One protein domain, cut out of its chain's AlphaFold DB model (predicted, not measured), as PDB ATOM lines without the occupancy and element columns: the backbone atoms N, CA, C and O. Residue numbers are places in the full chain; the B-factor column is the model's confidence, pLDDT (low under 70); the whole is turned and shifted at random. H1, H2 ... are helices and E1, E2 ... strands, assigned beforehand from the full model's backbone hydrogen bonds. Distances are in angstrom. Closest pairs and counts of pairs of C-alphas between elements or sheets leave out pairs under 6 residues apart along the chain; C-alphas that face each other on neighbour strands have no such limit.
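This is residues 299 to 389 of the 393 residues of the protein "Metallophos domain-containing protein" of Haematococcus lacustris (UniProt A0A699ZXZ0). A small antiparallel sheet, E3 E4 E5, has the two-strand hairpin E1 E2 over part of one face, the two loosely and only partly face to face. Helix H1 makes an arm at one end, with residues 382 to 389 sticking out. The 91 printed residues hold five named strands and then one helix, a mixed class. The whole is only just compact, close to loose, with a radius of gyration of the C-alphas of 14.4 A, and spans 48 by 25 by 24 A.

Find C-alpha 299 at (172.999, 174.801, 186.817), where E1, residues 299 to 303, begins. E2, residues 308 to 315, runs 18.4 A and bends by 67 degrees at residue 311. Next come E3, residues 320 to 325, 16.0 A, E4, residues 346 to 351, 16.4 A, and E5, residues 357 to 361. H1, residues 374 to 389, runs 22.5 A to C-alpha 389 at (178.229, 192.319, 215.121).

Look first at the hairpin E1 and E2, where N 301 and O 311 are 2.8 A apart. E3, E4 and E5 form a meander, each strand the antiparallel neighbour of the one before; N 323 and O 348 are 2.8 A apart, N 349 and O 358 2.9 A. The closest C-alphas of E2 and E4, Val 313 and Val 347, are 7.5 A apart. H1 is not on this sheet; every O i to N i+4 pair in it is within hydrogen-bond range.

The C-alphas farthest apart, of Ala 305 and Gln 389, are 50.0 A apart. The printed part has no cut. The links E3 to E4 and E5 to H1 are long. Mean pLDDT of the printed part is 74.2; 34 residues are under 70, among them 311 to 317 and 369 to 378.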
ATOM      1  N   LEU A 299     172.250 174.448 188.011       65.88
ATOM      2  CA  LEU A 299     172.999 174.801 186.817       65.88
ATOM      3  C   LEU A 299     174.138 173.793 186.591       65.88
ATOM      4  O   LEU A 299     174.937 173.538 187.496       65.88
ATOM      5  N   VAL A 300     174.189 173.213 185.391       69.12
ATOM      6  CA  VAL A 300     175.191 172.230 184.952       69.12
ATOM      7  C   VAL A 300     175.870 172.768 183.705       69.12
ATOM      8  O   VAL A 300     175.206 173.238 182.785       69.12
ATOM      9  N   GLU A 301     177.193 172.694 183.684       70.12
ATOM     10  CA  GLU A 301     177.986 172.984 182.502       70.12
ATOM     11  C   GLU A 301     178.240 171.694 181.720       70.12
ATOM     12  O   GLU A 301     178.622 170.669 182.296       70.12
ATOM     13  N   TYR A 302     178.046 171.764 180.405       69.50
ATOM     14  CA  TYR A 302     178.223 170.646 179.487       69.50
ATOM     15  C   TYR A 302     179.312 170.941 178.462       69.50
ATOM     16  O   TYR A 302     179.390 172.046 177.935       69.50
ATOM     17  N   ASP A 303     180.089 169.918 178.123       68.38
ATOM     18  CA  ASP A 303     180.858 169.906 176.885       68.38
ATOM     19  C   ASP A 303     179.902 169.633 175.721       68.38
ATOM     20  O   ASP A 303     179.185 168.632 175.727       68.38
ATOM     21  N   ILE A 304     179.874 170.514 174.723       66.38
ATOM     22  CA  ILE A 304     178.936 170.403 173.596       66.38
ATOM     23  C   ILE A 304     179.240 169.176 172.736       66.38
ATOM     24  O   ILE A 304     178.312 168.517 172.271       66.38
ATOM     25  N   ALA A 305     180.521 168.864 172.527       65.38
ATOM     26  CA  ALA A 305     180.933 167.818 171.597       65.38
ATOM     27  C   ALA A 305     180.514 166.422 172.081       65.38
ATOM     28  O   ALA A 305     179.965 165.629 171.318       65.38
ATOM     29  N   SER A 306     180.729 166.137 173.362       62.38
ATOM     30  CA  SER A 306     180.315 164.892 174.020       62.38
ATOM     31  C   SER A 306     178.889 164.958 174.581       62.38
ATOM     32  O   SER A 306     178.300 163.936 174.950       62.38
ATOM     33  N   ALA A 307     178.316 166.164 174.666       66.50
ATOM     34  CA  ALA A 307     177.096 166.461 175.407       66.50
ATOM     35  C   ALA A 307     177.145 165.875 176.834       66.50
ATOM     36  O   ALA A 307     176.150 165.330 177.324       66.50
ATOM     37  N   ALA A 308     178.319 165.942 177.468       67.69
ATOM     38  CA  ALA A 308     178.601 165.380 178.781       67.69
ATOM     39  C   ALA A 308     178.760 166.483 179.836       67.69
ATOM     40  O   ALA A 308     179.287 167.550 179.520       67.69
ATOM     41  N   PRO A 309     178.334 166.254 181.087       70.38
ATOM     42  CA  PRO A 309     178.539 167.225 182.154       70.38
ATOM     43  C   PRO A 309     180.038 167.357 182.473       70.38
ATOM     44  O   PRO A 309     180.705 166.361 182.770       70.38
ATOM     45  N   ILE A 310     180.547 168.588 182.433       70.75
ATOM     46  CA  ILE A 310     181.943 168.950 182.751       70.75
ATOM     47  C   ILE A 310     182.055 169.921 183.932       70.75
ATOM     48  O   ILE A 310     183.140 170.141 184.458       70.75
ATOM     49  N   GLY A 311     180.930 170.460 184.403       66.62
ATOM     50  CA  GLY A 311     180.893 171.314 185.582       66.62
ATOM     51  C   GLY A 311     179.539 171.259 186.273       66.62
ATOM     52  O   GLY A 311     178.497 171.100 185.640       66.62
ATOM     53  N   LEU A 312     179.553 171.386 187.598       65.19
ATOM     54  CA  LEU A 312     178.352 171.568 188.405       65.19
ATOM     55  C   LEU A 312     178.427 172.950 189.037       65.19
ATOM     56  O   LEU A 312     179.368 173.234 189.779       65.19
ATOM     57  N   VAL A 313     177.427 173.785 188.778       60.19
ATOM     58  CA  VAL A 313     177.518 175.202 189.113       60.19
ATOM     59  C   VAL A 313     176.826 175.556 190.425       60.19
ATOM     60  O   VAL A 313     177.373 176.341 191.191       60.19
ATOM     61  N   CYS A 314     175.630 175.034 190.719       61.00
ATOM     62  CA  CYS A 314     174.935 175.347 191.979       61.00
ATOM     63  C   CYS A 314     173.601 174.617 192.078       61.00
ATOM     64  O   CYS A 314     172.883 174.639 191.085       61.00
ATOM     65  N   LYS A 315     173.215 174.109 193.269       65.38
ATOM     66  CA  LYS A 315     171.790 173.930 193.582       65.38
ATOM     67  C   LYS A 315     171.198 175.262 194.040       65.38
ATOM     68  O   LYS A 315     171.463 175.648 195.180       65.38
ATOM     69  N   VAL A 316     170.430 175.954 193.197       68.94
ATOM     70  CA  VAL A 316     169.896 177.291 193.522       68.94
ATOM     71  C   VAL A 316     168.882 177.167 194.665       68.94
ATOM     72  O   VAL A 316     167.890 176.449 194.520       68.94
ATOM     73  N   PRO A 317     169.115 177.788 195.838       69.06
ATOM     74  CA  PRO A 317     168.153 177.728 196.931       69.06
ATOM     75  C   PRO A 317     166.821 178.376 196.571       69.06
ATOM     76  O   PRO A 317     166.798 179.320 195.780       69.06
ATOM     77  N   PRO A 318     165.728 177.977 197.241       76.44
ATOM     78  CA  PRO A 318     164.507 178.767 197.237       76.44
ATOM     79  C   PRO A 318     164.797 180.221 197.626       76.44
ATOM     80  O   PRO A 318     165.452 180.473 198.641       76.44
ATOM     81  N   GLY A 319     164.317 181.162 196.812       79.25
ATOM     82  CA  GLY A 319     164.571 182.594 196.985       79.25
ATOM     83  C   GLY A 319     165.963 183.055 196.557       79.25
ATOM     84  O   GLY A 319     166.358 184.167 196.888       79.25
ATOM     85  N   CYS A 320     166.713 182.246 195.817       81.94
ATOM     86  CA  CYS A 320     167.886 182.705 195.084       81.94
ATOM     87  C   CYS A 320     167.644 182.597 193.574       81.94
ATOM     88  O   CYS A 320     166.782 181.843 193.129       81.94
ATOM     89  N   TYR A 321     168.428 183.324 192.784       80.00
ATOM     90  CA  TYR A 321     168.506 183.145 191.335       80.00
ATOM     91  C   TYR A 321     169.954 183.241 190.856       80.00
ATOM     92  O   TYR A 321     170.840 183.670 191.598       80.00
ATOM     93  N   VAL A 322     170.199 182.809 189.620       77.75
ATOM     94  CA  VAL A 322     171.535 182.779 189.020       77.75
ATOM     95  C   VAL A 322     171.658 183.829 187.923       77.75
ATOM     96  O   VAL A 322     170.730 184.041 187.146       77.75
ATOM     97  N   ARG A 323     172.827 184.465 187.846       83.88
ATOM     98  CA  ARG A 323     173.261 185.305 186.728       83.88
ATOM     99  C   ARG A 323     174.555 184.760 186.145       83.88
ATOM    100  O   ARG A 323     175.447 184.344 186.883       83.88
ATOM    101  N   LEU A 324     174.674 184.815 184.824       82.81
ATOM    102  CA  LEU A 324     175.928 184.545 184.133       82.81
ATOM    103  C   LEU A 324     176.674 185.859 183.915       82.81
ATOM    104  O   LEU A 324     176.092 186.851 183.470       82.81
ATOM    105  N   LEU A 325     177.960 185.868 184.253       86.56
ATOM    106  CA  LEU A 325     178.806 187.052 184.188       86.56
ATOM    107  C   LEU A 325     179.884 186.889 183.119       86.56
ATOM    108  O   LEU A 325     180.617 185.901 183.110       86.56
ATOM    109  N   GLY A 326     180.024 187.888 182.255       88.31
ATOM    110  CA  GLY A 326     181.109 187.987 181.285       88.31
ATOM    111  C   GLY A 326     182.345 188.679 181.851       88.31
ATOM    112  O   GLY A 326     182.428 188.968 183.050       88.31
ATOM    113  N   ALA A 327     183.295 188.981 180.966       89.25
ATOM    114  CA  ALA A 327     184.485 189.752 181.313       89.25
ATOM    115  C   ALA A 327     184.110 191.050 182.055       89.25
ATOM    116  O   ALA A 327     183.121 191.708 181.735       89.25
ATOM    117  N   GLY A 328     184.870 191.393 183.099       90.06
ATOM    118  CA  GLY A 328     184.583 192.571 183.925       90.06
ATOM    119  C   GLY A 328     183.324 192.462 184.799       90.06
ATOM    120  O   GLY A 328     182.876 193.476 185.321       90.06
ATOM    121  N   ARG A 329     182.765 191.254 184.988       87.56
ATOM    122  CA  ARG A 329     181.526 190.992 185.751       87.56
ATOM    123  C   ARG A 329     180.264 191.621 185.156       87.56
ATOM    124  O   ARG A 329     179.284 191.825 185.869       87.56
ATOM    125  N   GLN A 330     180.263 191.910 183.859       91.06
ATOM    126  CA  GLN A 330     179.049 192.346 183.179       91.06
ATOM    127  C   GLN A 330     178.007 191.222 183.202       91.06
ATOM    128  O   GLN A 330     178.314 190.085 182.843       91.06
ATOM    129  N   VAL A 331     176.784 191.528 183.644       86.81
ATOM    130  CA  VAL A 331     175.673 190.574 183.568       86.81
ATOM    131  C   VAL A 331     175.355 190.376 182.098       86.81
ATOM    132  O   VAL A 331     175.021 191.329 181.397       86.81
ATOM    133  N   LEU A 332     175.492 189.147 181.627       81.00
ATOM    134  CA  LEU A 332     175.174 188.830 180.250       81.00
ATOM    135  C   LEU A 332     173.645 188.672 180.145       81.00
ATOM    136  O   LEU A 332     173.041 188.018 180.993       81.00
ATOM    137  N   ALA A 333     173.000 189.222 179.115       72.00
ATOM    138  CA  ALA A 333     171.559 189.038 178.896       72.00
ATOM    139  C   ALA A 333     171.283 187.754 178.102       72.00
ATOM    140  O   ALA A 333     172.021 187.448 177.175       72.00
ATOM    141  N   THR A 334     170.215 187.021 178.422       65.38
ATOM    142  CA  THR A 334     169.889 185.705 177.830       65.38
ATOM    143  C   THR A 334     169.822 185.692 176.298       65.38
ATOM    144  O   THR A 334     170.065 184.654 175.693       65.38
ATOM    145  N   ALA A 335     169.510 186.827 175.664       57.94
ATOM    146  CA  ALA A 335     169.469 186.970 174.205       57.94
ATOM    147  C   ALA A 335     170.859 187.110 173.548       57.94
ATOM    148  O   ALA A 335     170.986 186.892 172.346       57.94
ATOM    149  N   ASP A 336     171.889 187.443 174.329       56.25
ATOM    150  CA  ASP A 336     173.221 187.826 173.844       56.25
ATOM    151  C   ASP A 336     174.264 186.713 174.024       56.25
ATOM    152  O   ASP A 336     175.460 186.923 173.812       56.25
ATOM    153  N   TRP A 337     173.851 185.525 174.471       66.50
ATOM    154  CA  TRP A 337     174.782 184.434 174.741       66.50
ATOM    155  C   TRP A 337     174.979 183.589 173.489       66.50
ATOM    156  O   TRP A 337     174.015 183.088 172.909       66.50
ATOM    157  N   GLN A 338     176.235 183.348 173.102       60.62
ATOM    158  CA  GLN A 338     176.525 182.189 172.265       60.62
ATOM    159  C   GLN A 338     176.078 180.937 173.024       60.62
ATOM    160  O   GLN A 338     176.290 180.837 174.238       60.62
ATOM    161  N   ARG A 339     175.454 179.991 172.308       60.78
ATOM    162  CA  ARG A 339     174.932 178.735 172.880       60.78
ATOM    163  C   ARG A 339     176.001 177.906 173.599       60.78
ATOM    164  O   ARG A 339     175.648 177.018 174.364       60.78
ATOM    165  N   ASP A 340     177.278 178.183 173.350       63.41
ATOM    166  CA  ASP A 340     178.414 177.495 173.960       63.41
ATOM    167  C   ASP A 340     178.871 178.066 175.309       63.41
ATOM    168  O   ASP A 340     179.690 177.446 175.980       63.41
ATOM    169  N   GLY A 341     178.345 179.221 175.736       70.81
ATOM    170  CA  GLY A 341     178.699 179.830 177.020       70.81
ATOM    171  C   GLY A 341     180.167 180.264 177.140       70.81
ATOM    172  O   GLY A 341     180.623 180.542 178.253       70.81
ATOM    173  N   SER A 342     180.907 180.355 176.029       76.94
ATOM    174  CA  SER A 342     182.338 180.703 176.001       76.94
ATOM    175  C   SER A 342     182.632 182.097 176.577       76.94
ATOM    176  O   SER A 342     183.665 182.325 177.205       76.94
ATOM    177  N   GLN A 343     181.682 183.022 176.447       80.81
ATOM    178  CA  GLN A 343     181.725 184.370 177.013       80.81
ATOM    179  C   GLN A 343     181.491 184.429 178.533       80.81
ATOM    180  O   GLN A 343     181.694 185.485 179.139       80.81
ATOM    181  N   VAL A 344     181.025 183.345 179.162       82.56
ATOM    182  CA  VAL A 344     180.725 183.317 180.600       82.56
ATOM    183  C   VAL A 344     182.019 183.070 181.366       82.56
ATOM    184  O   VAL A 344     182.671 182.053 181.184       82.56
ATOM    185  N   THR A 345     182.391 183.987 182.251       86.75
ATOM    186  CA  THR A 345     183.628 183.926 183.055       86.75
ATOM    187  C   THR A 345     183.369 183.616 184.530       86.75
ATOM    188  O   THR A 345     184.248 183.108 185.228       86.75
ATOM    189  N   ALA A 346     182.160 183.904 185.012       85.75
ATOM    190  CA  ALA A 346     181.731 183.623 186.372       85.75
ATOM    191  C   ALA A 346     180.219 183.392 186.436       85.75
ATOM    192  O   ALA A 346     179.463 183.872 185.590       85.75
ATOM    193  N   VAL A 347     179.780 182.699 187.480       83.06
ATOM    194  CA  VAL A 347     178.370 182.540 187.825       83.06
ATOM    195  C   VAL A 347     178.108 183.258 189.140       83.06
ATOM    196  O   VAL A 347     178.824 183.058 190.117       83.06
ATOM    197  N   GLU A 348     177.084 184.098 189.184       85.50
ATOM    198  CA  GLU A 348     176.646 184.777 190.399       85.50
ATOM    199  C   GLU A 348     175.346 184.156 190.913       85.50
ATOM    200  O   GLU A 348     174.367 184.057 190.181       85.50
ATOM    201  N   VAL A 349     175.329 183.761 192.188       82.88
ATOM    202  CA  VAL A 349     174.110 183.369 192.908       82.88
ATOM    203  C   VAL A 349     173.662 184.558 193.747       82.88
ATOM    204  O   VAL A 349     174.409 185.004 194.619       82.88
ATOM    205  N   VAL A 350     172.461 185.066 193.485       83.88
ATOM    206  CA  VAL A 350     171.877 186.225 194.169       83.88
ATOM    207  C   VAL A 350     170.754 185.766 195.090       83.88
ATOM    208  O   VAL A 350     169.842 185.071 194.646       83.88
ATOM    209  N   ASP A 351     170.798 186.170 196.356       85.19
ATOM    210  CA  ASP A 351     169.735 185.954 197.336       85.19
ATOM    211  C   ASP A 351     168.721 187.105 197.291       85.19
ATOM    212  O   ASP A 351     169.053 188.266 197.535       85.19
ATOM    213  N   THR A 352     167.466 186.777 196.990       85.25
ATOM    214  CA  THR A 352     166.371 187.752 196.894       85.25
ATOM    215  C   THR A 352     165.954 188.318 198.247       85.25
ATOM    216  O   THR A 352     165.432 189.427 198.294       85.25
ATOM    217  N   PHE A 353     166.202 187.601 199.347       83.31
ATOM    218  CA  PHE A 353     165.801 188.041 200.681       83.31
ATOM    219  C   PHE A 353     166.792 189.031 201.286       83.31
ATOM    220  O   PHE A 353     166.388 190.026 201.881       83.31
ATOM    221  N   THR A 354     168.090 188.757 201.154       84.50
ATOM    222  CA  THR A 354     169.144 189.602 201.742       84.50
ATOM    223  C   THR A 354     169.722 190.617 200.761       84.50
ATOM    224  O   THR A 354     170.413 191.542 201.182       84.50
ATOM    225  N   GLY A 355     169.497 190.433 199.455       86.50
ATOM    226  CA  GLY A 355     170.183 191.174 198.395       86.50
ATOM    227  C   GLY A 355     171.669 190.815 198.256       86.50
ATOM    228  O   GLY A 355     172.366 191.405 197.433       86.50
ATOM    229  N   GLY A 356     172.176 189.869 199.057       87.38
ATOM    230  CA  GLY A 356     173.553 189.402 198.980       87.38
ATOM    231  C   GLY A 356     173.790 188.544 197.739       87.38
ATOM    232  O   GLY A 356     172.893 187.841 197.274       87.38
ATOM    233  N   SER A 357     175.016 188.554 197.220       88.50
ATOM    234  CA  SER A 357     175.410 187.662 196.132       88.50
ATOM    235  C   SER A 357     176.729 186.947 196.410       88.50
ATOM    236  O   SER A 357     177.513 187.313 197.289       88.50
ATOM    237  N   SER A 358     176.952 185.844 195.704       84.56
ATOM    238  CA  SER A 358     178.208 185.098 195.715       84.56
ATOM    239  C   SER A 358     178.612 184.792 194.284       84.56
ATOM    240  O   SER A 358     177.818 184.250 193.520       84.56
ATOM    241  N   VAL A 359     179.844 185.157 193.933       85.81
ATOM    242  CA  VAL A 359     180.392 184.999 192.583       85.81
ATOM    243  C   VAL A 359     181.359 183.823 192.557       85.81
ATOM    244  O   VAL A 359     182.259 183.728 193.391       85.81
ATOM    245  N   TYR A 360     181.173 182.956 191.570       82.12
ATOM    246  CA  TYR A 360     181.912 181.723 191.351       82.12
ATOM    247  C   TYR A 360     182.596 181.798 189.981       82.12
ATOM    248  O   TYR A 360     181.936 181.576 188.964       82.12
ATOM    249  N   PRO A 361     183.883 182.189 189.917       84.25
ATOM    250  CA  PRO A 361     184.616 182.209 188.658       84.25
ATOM    251  C   PRO A 361     184.836 180.786 188.132       84.25
ATOM    252  O   PRO A 361     184.752 179.816 188.891       84.25
ATOM    253  N   ARG A 362     185.160 180.670 186.840       81.00
ATOM    254  CA  ARG A 362     185.762 179.444 186.300       81.00
ATOM    255  C   ARG A 362     187.049 179.110 187.071       81.00
ATOM    256  O   ARG A 362     187.756 180.017 187.518       81.00
ATOM    257  N   ASN A 363     187.337 177.824 187.249       75.88
ATOM    258  CA  ASN A 363     188.604 177.359 187.818       75.88
ATOM    259  C   ASN A 363     189.761 177.520 186.804       75.88
ATOM    260  O   ASN A 363     189.562 178.007 185.691       75.88
ATOM    261  N   GLU A 364     190.976 177.109 187.179       76.25
ATOM    262  CA  GLU A 364     192.160 177.168 186.299       76.25
ATOM    263  C   GLU A 364     192.013 176.312 185.029       76.25
ATOM    264  O   GLU A 364     192.620 176.613 184.006       76.25
ATOM    265  N   GLU A 365     191.161 175.286 185.075       69.19
ATOM    266  CA  GLU A 365     190.814 174.429 183.934       69.19
ATOM    267  C   GLU A 365     189.705 175.042 183.060       69.19
ATOM    268  O   GLU A 365     189.277 174.444 182.075       69.19
ATOM    269  N   GLY A 366     189.230 176.240 183.409       73.81
ATOM    270  CA  GLY A 366     188.203 176.938 182.659       73.81
ATOM    271  C   GLY A 366     186.803 176.360 182.840       73.81
ATOM    272  O   GLY A 366     185.972 176.630 181.990       73.81
ATOM    273  N   ALA A 367     186.501 175.623 183.913       71.69
ATOM    274  CA  ALA A 367     185.183 175.039 184.196       71.69
ATOM    275  C   ALA A 367     184.529 175.633 185.459       71.69
ATOM    276  O   ALA A 367     185.207 176.064 186.398       71.69
ATOM    277  N   PHE A 368     183.194 175.624 185.527       70.50
ATOM    278  CA  PHE A 368     182.451 175.956 186.745       70.50
ATOM    279  C   PHE A 368     182.406 174.750 187.681       70.50
ATOM    280  O   PHE A 368     181.447 173.978 187.703       70.50
ATOM    281  N   PHE A 369     183.464 174.575 188.468       63.12
ATOM    282  CA  PHE A 369     183.526 173.516 189.467       63.12
ATOM    283  C   PHE A 369     183.202 174.057 190.865       63.12
ATOM    284  O   PHE A 369     184.082 174.213 191.713       63.12
ATOM    285  N   VAL A 370     181.928 174.386 191.128       58.06
ATOM    286  CA  VAL A 370     181.501 174.787 192.477       58.06
ATOM    287  C   VAL A 370     180.166 174.167 192.852       58.06
ATOM    288  O   VAL A 370     179.097 174.581 192.437       58.06
ATOM    289  N   ILE A 371     180.211 173.225 193.786       54.72
ATOM    290  CA  ILE A 371     178.991 172.669 194.371       54.72
ATOM    291  C   ILE A 371     178.562 173.577 195.519       54.72
ATOM    292  O   ILE A 371     179.054 173.443 196.647       54.72
ATOM    293  N   TYR A 372     177.655 174.507 195.225       55.88
ATOM    294  CA  TYR A 372     176.967 175.295 196.241       55.88
ATOM    295  C   TYR A 372     176.179 174.370 197.179       55.88
ATOM    296  O   TYR A 372     175.272 173.653 196.757       55.88
ATOM    297  N   GLN A 373     176.527 174.389 198.466       59.88
ATOM    298  CA  GLN A 373     175.811 173.665 199.515       59.88
ATOM    299  C   GLN A 373     175.005 174.674 200.346       59.88
ATOM    300  O   GLN A 373     175.607 175.378 201.165       59.88
ATOM    301  N   PRO A 374     173.664 174.739 200.196       55.56
ATOM    302  CA  PRO A 374     172.834 175.744 200.866       55.56
ATOM    303  C   PRO A 374     173.049 175.804 202.381       55.56
ATOM    304  O   PRO A 374     173.107 176.888 202.955       55.56
ATOM    305  N   ASN A 375     173.253 174.652 203.026       63.25
ATOM    306  CA  ASN A 375     173.499 174.578 204.466       63.25
ATOM    307  C   ASN A 375     174.844 175.207 204.862       63.25
ATOM    308  O   ASN A 375     174.896 175.981 205.814       63.25
ATOM    309  N   LYS A 376     175.922 174.946 204.109       63.66
ATOM    310  CA  LYS A 376     177.227 175.583 204.363       63.66
ATOM    311  C   LYS A 376     177.190 177.079 204.081       63.66
ATOM    312  O   LYS A 376     177.826 177.842 204.800       63.66
ATOM    313  N   TRP A 377     176.433 177.509 203.072       63.28
ATOM    314  CA  TRP A 377     176.256 178.931 202.789       63.28
ATOM    315  C   TRP A 377     175.480 179.643 203.899       63.28
ATOM    316  O   TRP A 377     175.955 180.661 204.389       63.28
ATOM    317  N   LYS A 378     174.362 179.075 204.378       65.56
ATOM    318  CA  LYS A 378     173.614 179.622 205.525       65.56
ATOM    319  C   LYS A 378     174.494 179.727 206.771       65.56
ATOM    320  O   LYS A 378     174.491 180.761 207.427       65.56
ATOM    321  N   LEU A 379     175.298 178.698 207.055       73.31
ATOM    322  CA  LEU A 379     176.275 178.723 208.151       73.31
ATOM    323  C   LEU A 379     177.335 179.818 207.959       73.31
ATOM    324  O   LEU A 379     177.664 180.522 208.909       73.31
ATOM    325  N   LYS A 380     177.846 180.000 206.734       71.12
ATOM    326  CA  LYS A 380     178.809 181.060 206.406       71.12
ATOM    327  C   LYS A 380     178.196 182.455 206.567       71.12
ATOM    328  O   LYS A 380     178.851 183.319 207.138       71.12
ATOM    329  N   GLN A 381     176.958 182.664 206.114       71.19
ATOM    330  CA  GLN A 381     176.237 183.930 206.283       71.19
ATOM    331  C   GLN A 381     175.967 184.232 207.756       71.19
ATOM    332  O   GLN A 381     176.252 185.336 208.209       71.19
ATOM    333  N   ALA A 382     175.495 183.243 208.522       75.00
ATOM    334  CA  ALA A 382     175.295 183.384 209.960       75.00
ATOM    335  C   ALA A 382     176.605 183.771 210.662       75.00
ATOM    336  O   ALA A 382     176.634 184.753 211.398       75.00
ATOM    337  N   LYS A 383     177.709 183.079 210.348       77.38
ATOM    338  CA  LYS A 383     179.041 183.401 210.876       77.38
ATOM    339  C   LYS A 383     179.480 184.827 210.517       77.38
ATOM    340  O   LYS A 383     179.915 185.556 211.399       77.38
ATOM    341  N   MET A 384     179.317 185.248 209.262       73.31
ATOM    342  CA  MET A 384     179.655 186.607 208.817       73.31
ATOM    343  C   MET A 384     178.804 187.685 209.501       73.31
ATOM    344  O   MET A 384     179.318 188.759 209.806       73.31
ATOM    345  N   MET A 385     177.517 187.423 209.760       75.62
ATOM    346  CA  MET A 385     176.673 188.338 210.537       75.62
ATOM    347  C   MET A 385     177.157 188.444 211.984       75.62
ATOM    348  O   MET A 385     177.295 189.556 212.489       75.62
ATOM    349  N   THR A 386     177.470 187.315 212.626       81.56
ATOM    350  CA  THR A 386     178.012 187.290 213.992       81.56
ATOM    351  C   THR A 386     179.351 188.029 214.080       81.56
ATOM    352  O   THR A 386     179.545 188.836 214.983       81.56
ATOM    353  N   GLU A 387     180.258 187.819 213.123       82.00
ATOM    354  CA  GLU A 387     181.553 188.513 213.067       82.00
ATOM    355  C   GLU A 387     181.390 190.026 212.862       82.00
ATOM    356  O   GLU A 387     182.069 190.810 213.519       82.00
ATOM    357  N   ARG A 388     180.453 190.466 212.009       78.88
ATOM    358  CA  ARG A 388     180.154 191.899 211.828       78.88
ATOM    359  C   ARG A 388     179.602 192.549 213.094       78.88
ATOM    360  O   ARG A 388     179.959 193.687 213.379       78.88
ATOM    361  N   GLN A 389     178.759 191.839 213.843       80.88
ATOM    362  CA  GLN A 389     178.229 192.319 215.121       80.88
ATOM    363  C   GLN A 389     179.324 192.411 216.190       80.88
ATOM    364  O   GLN A 389     179.331 193.363 216.961       80.88
TER     365      GLN A 389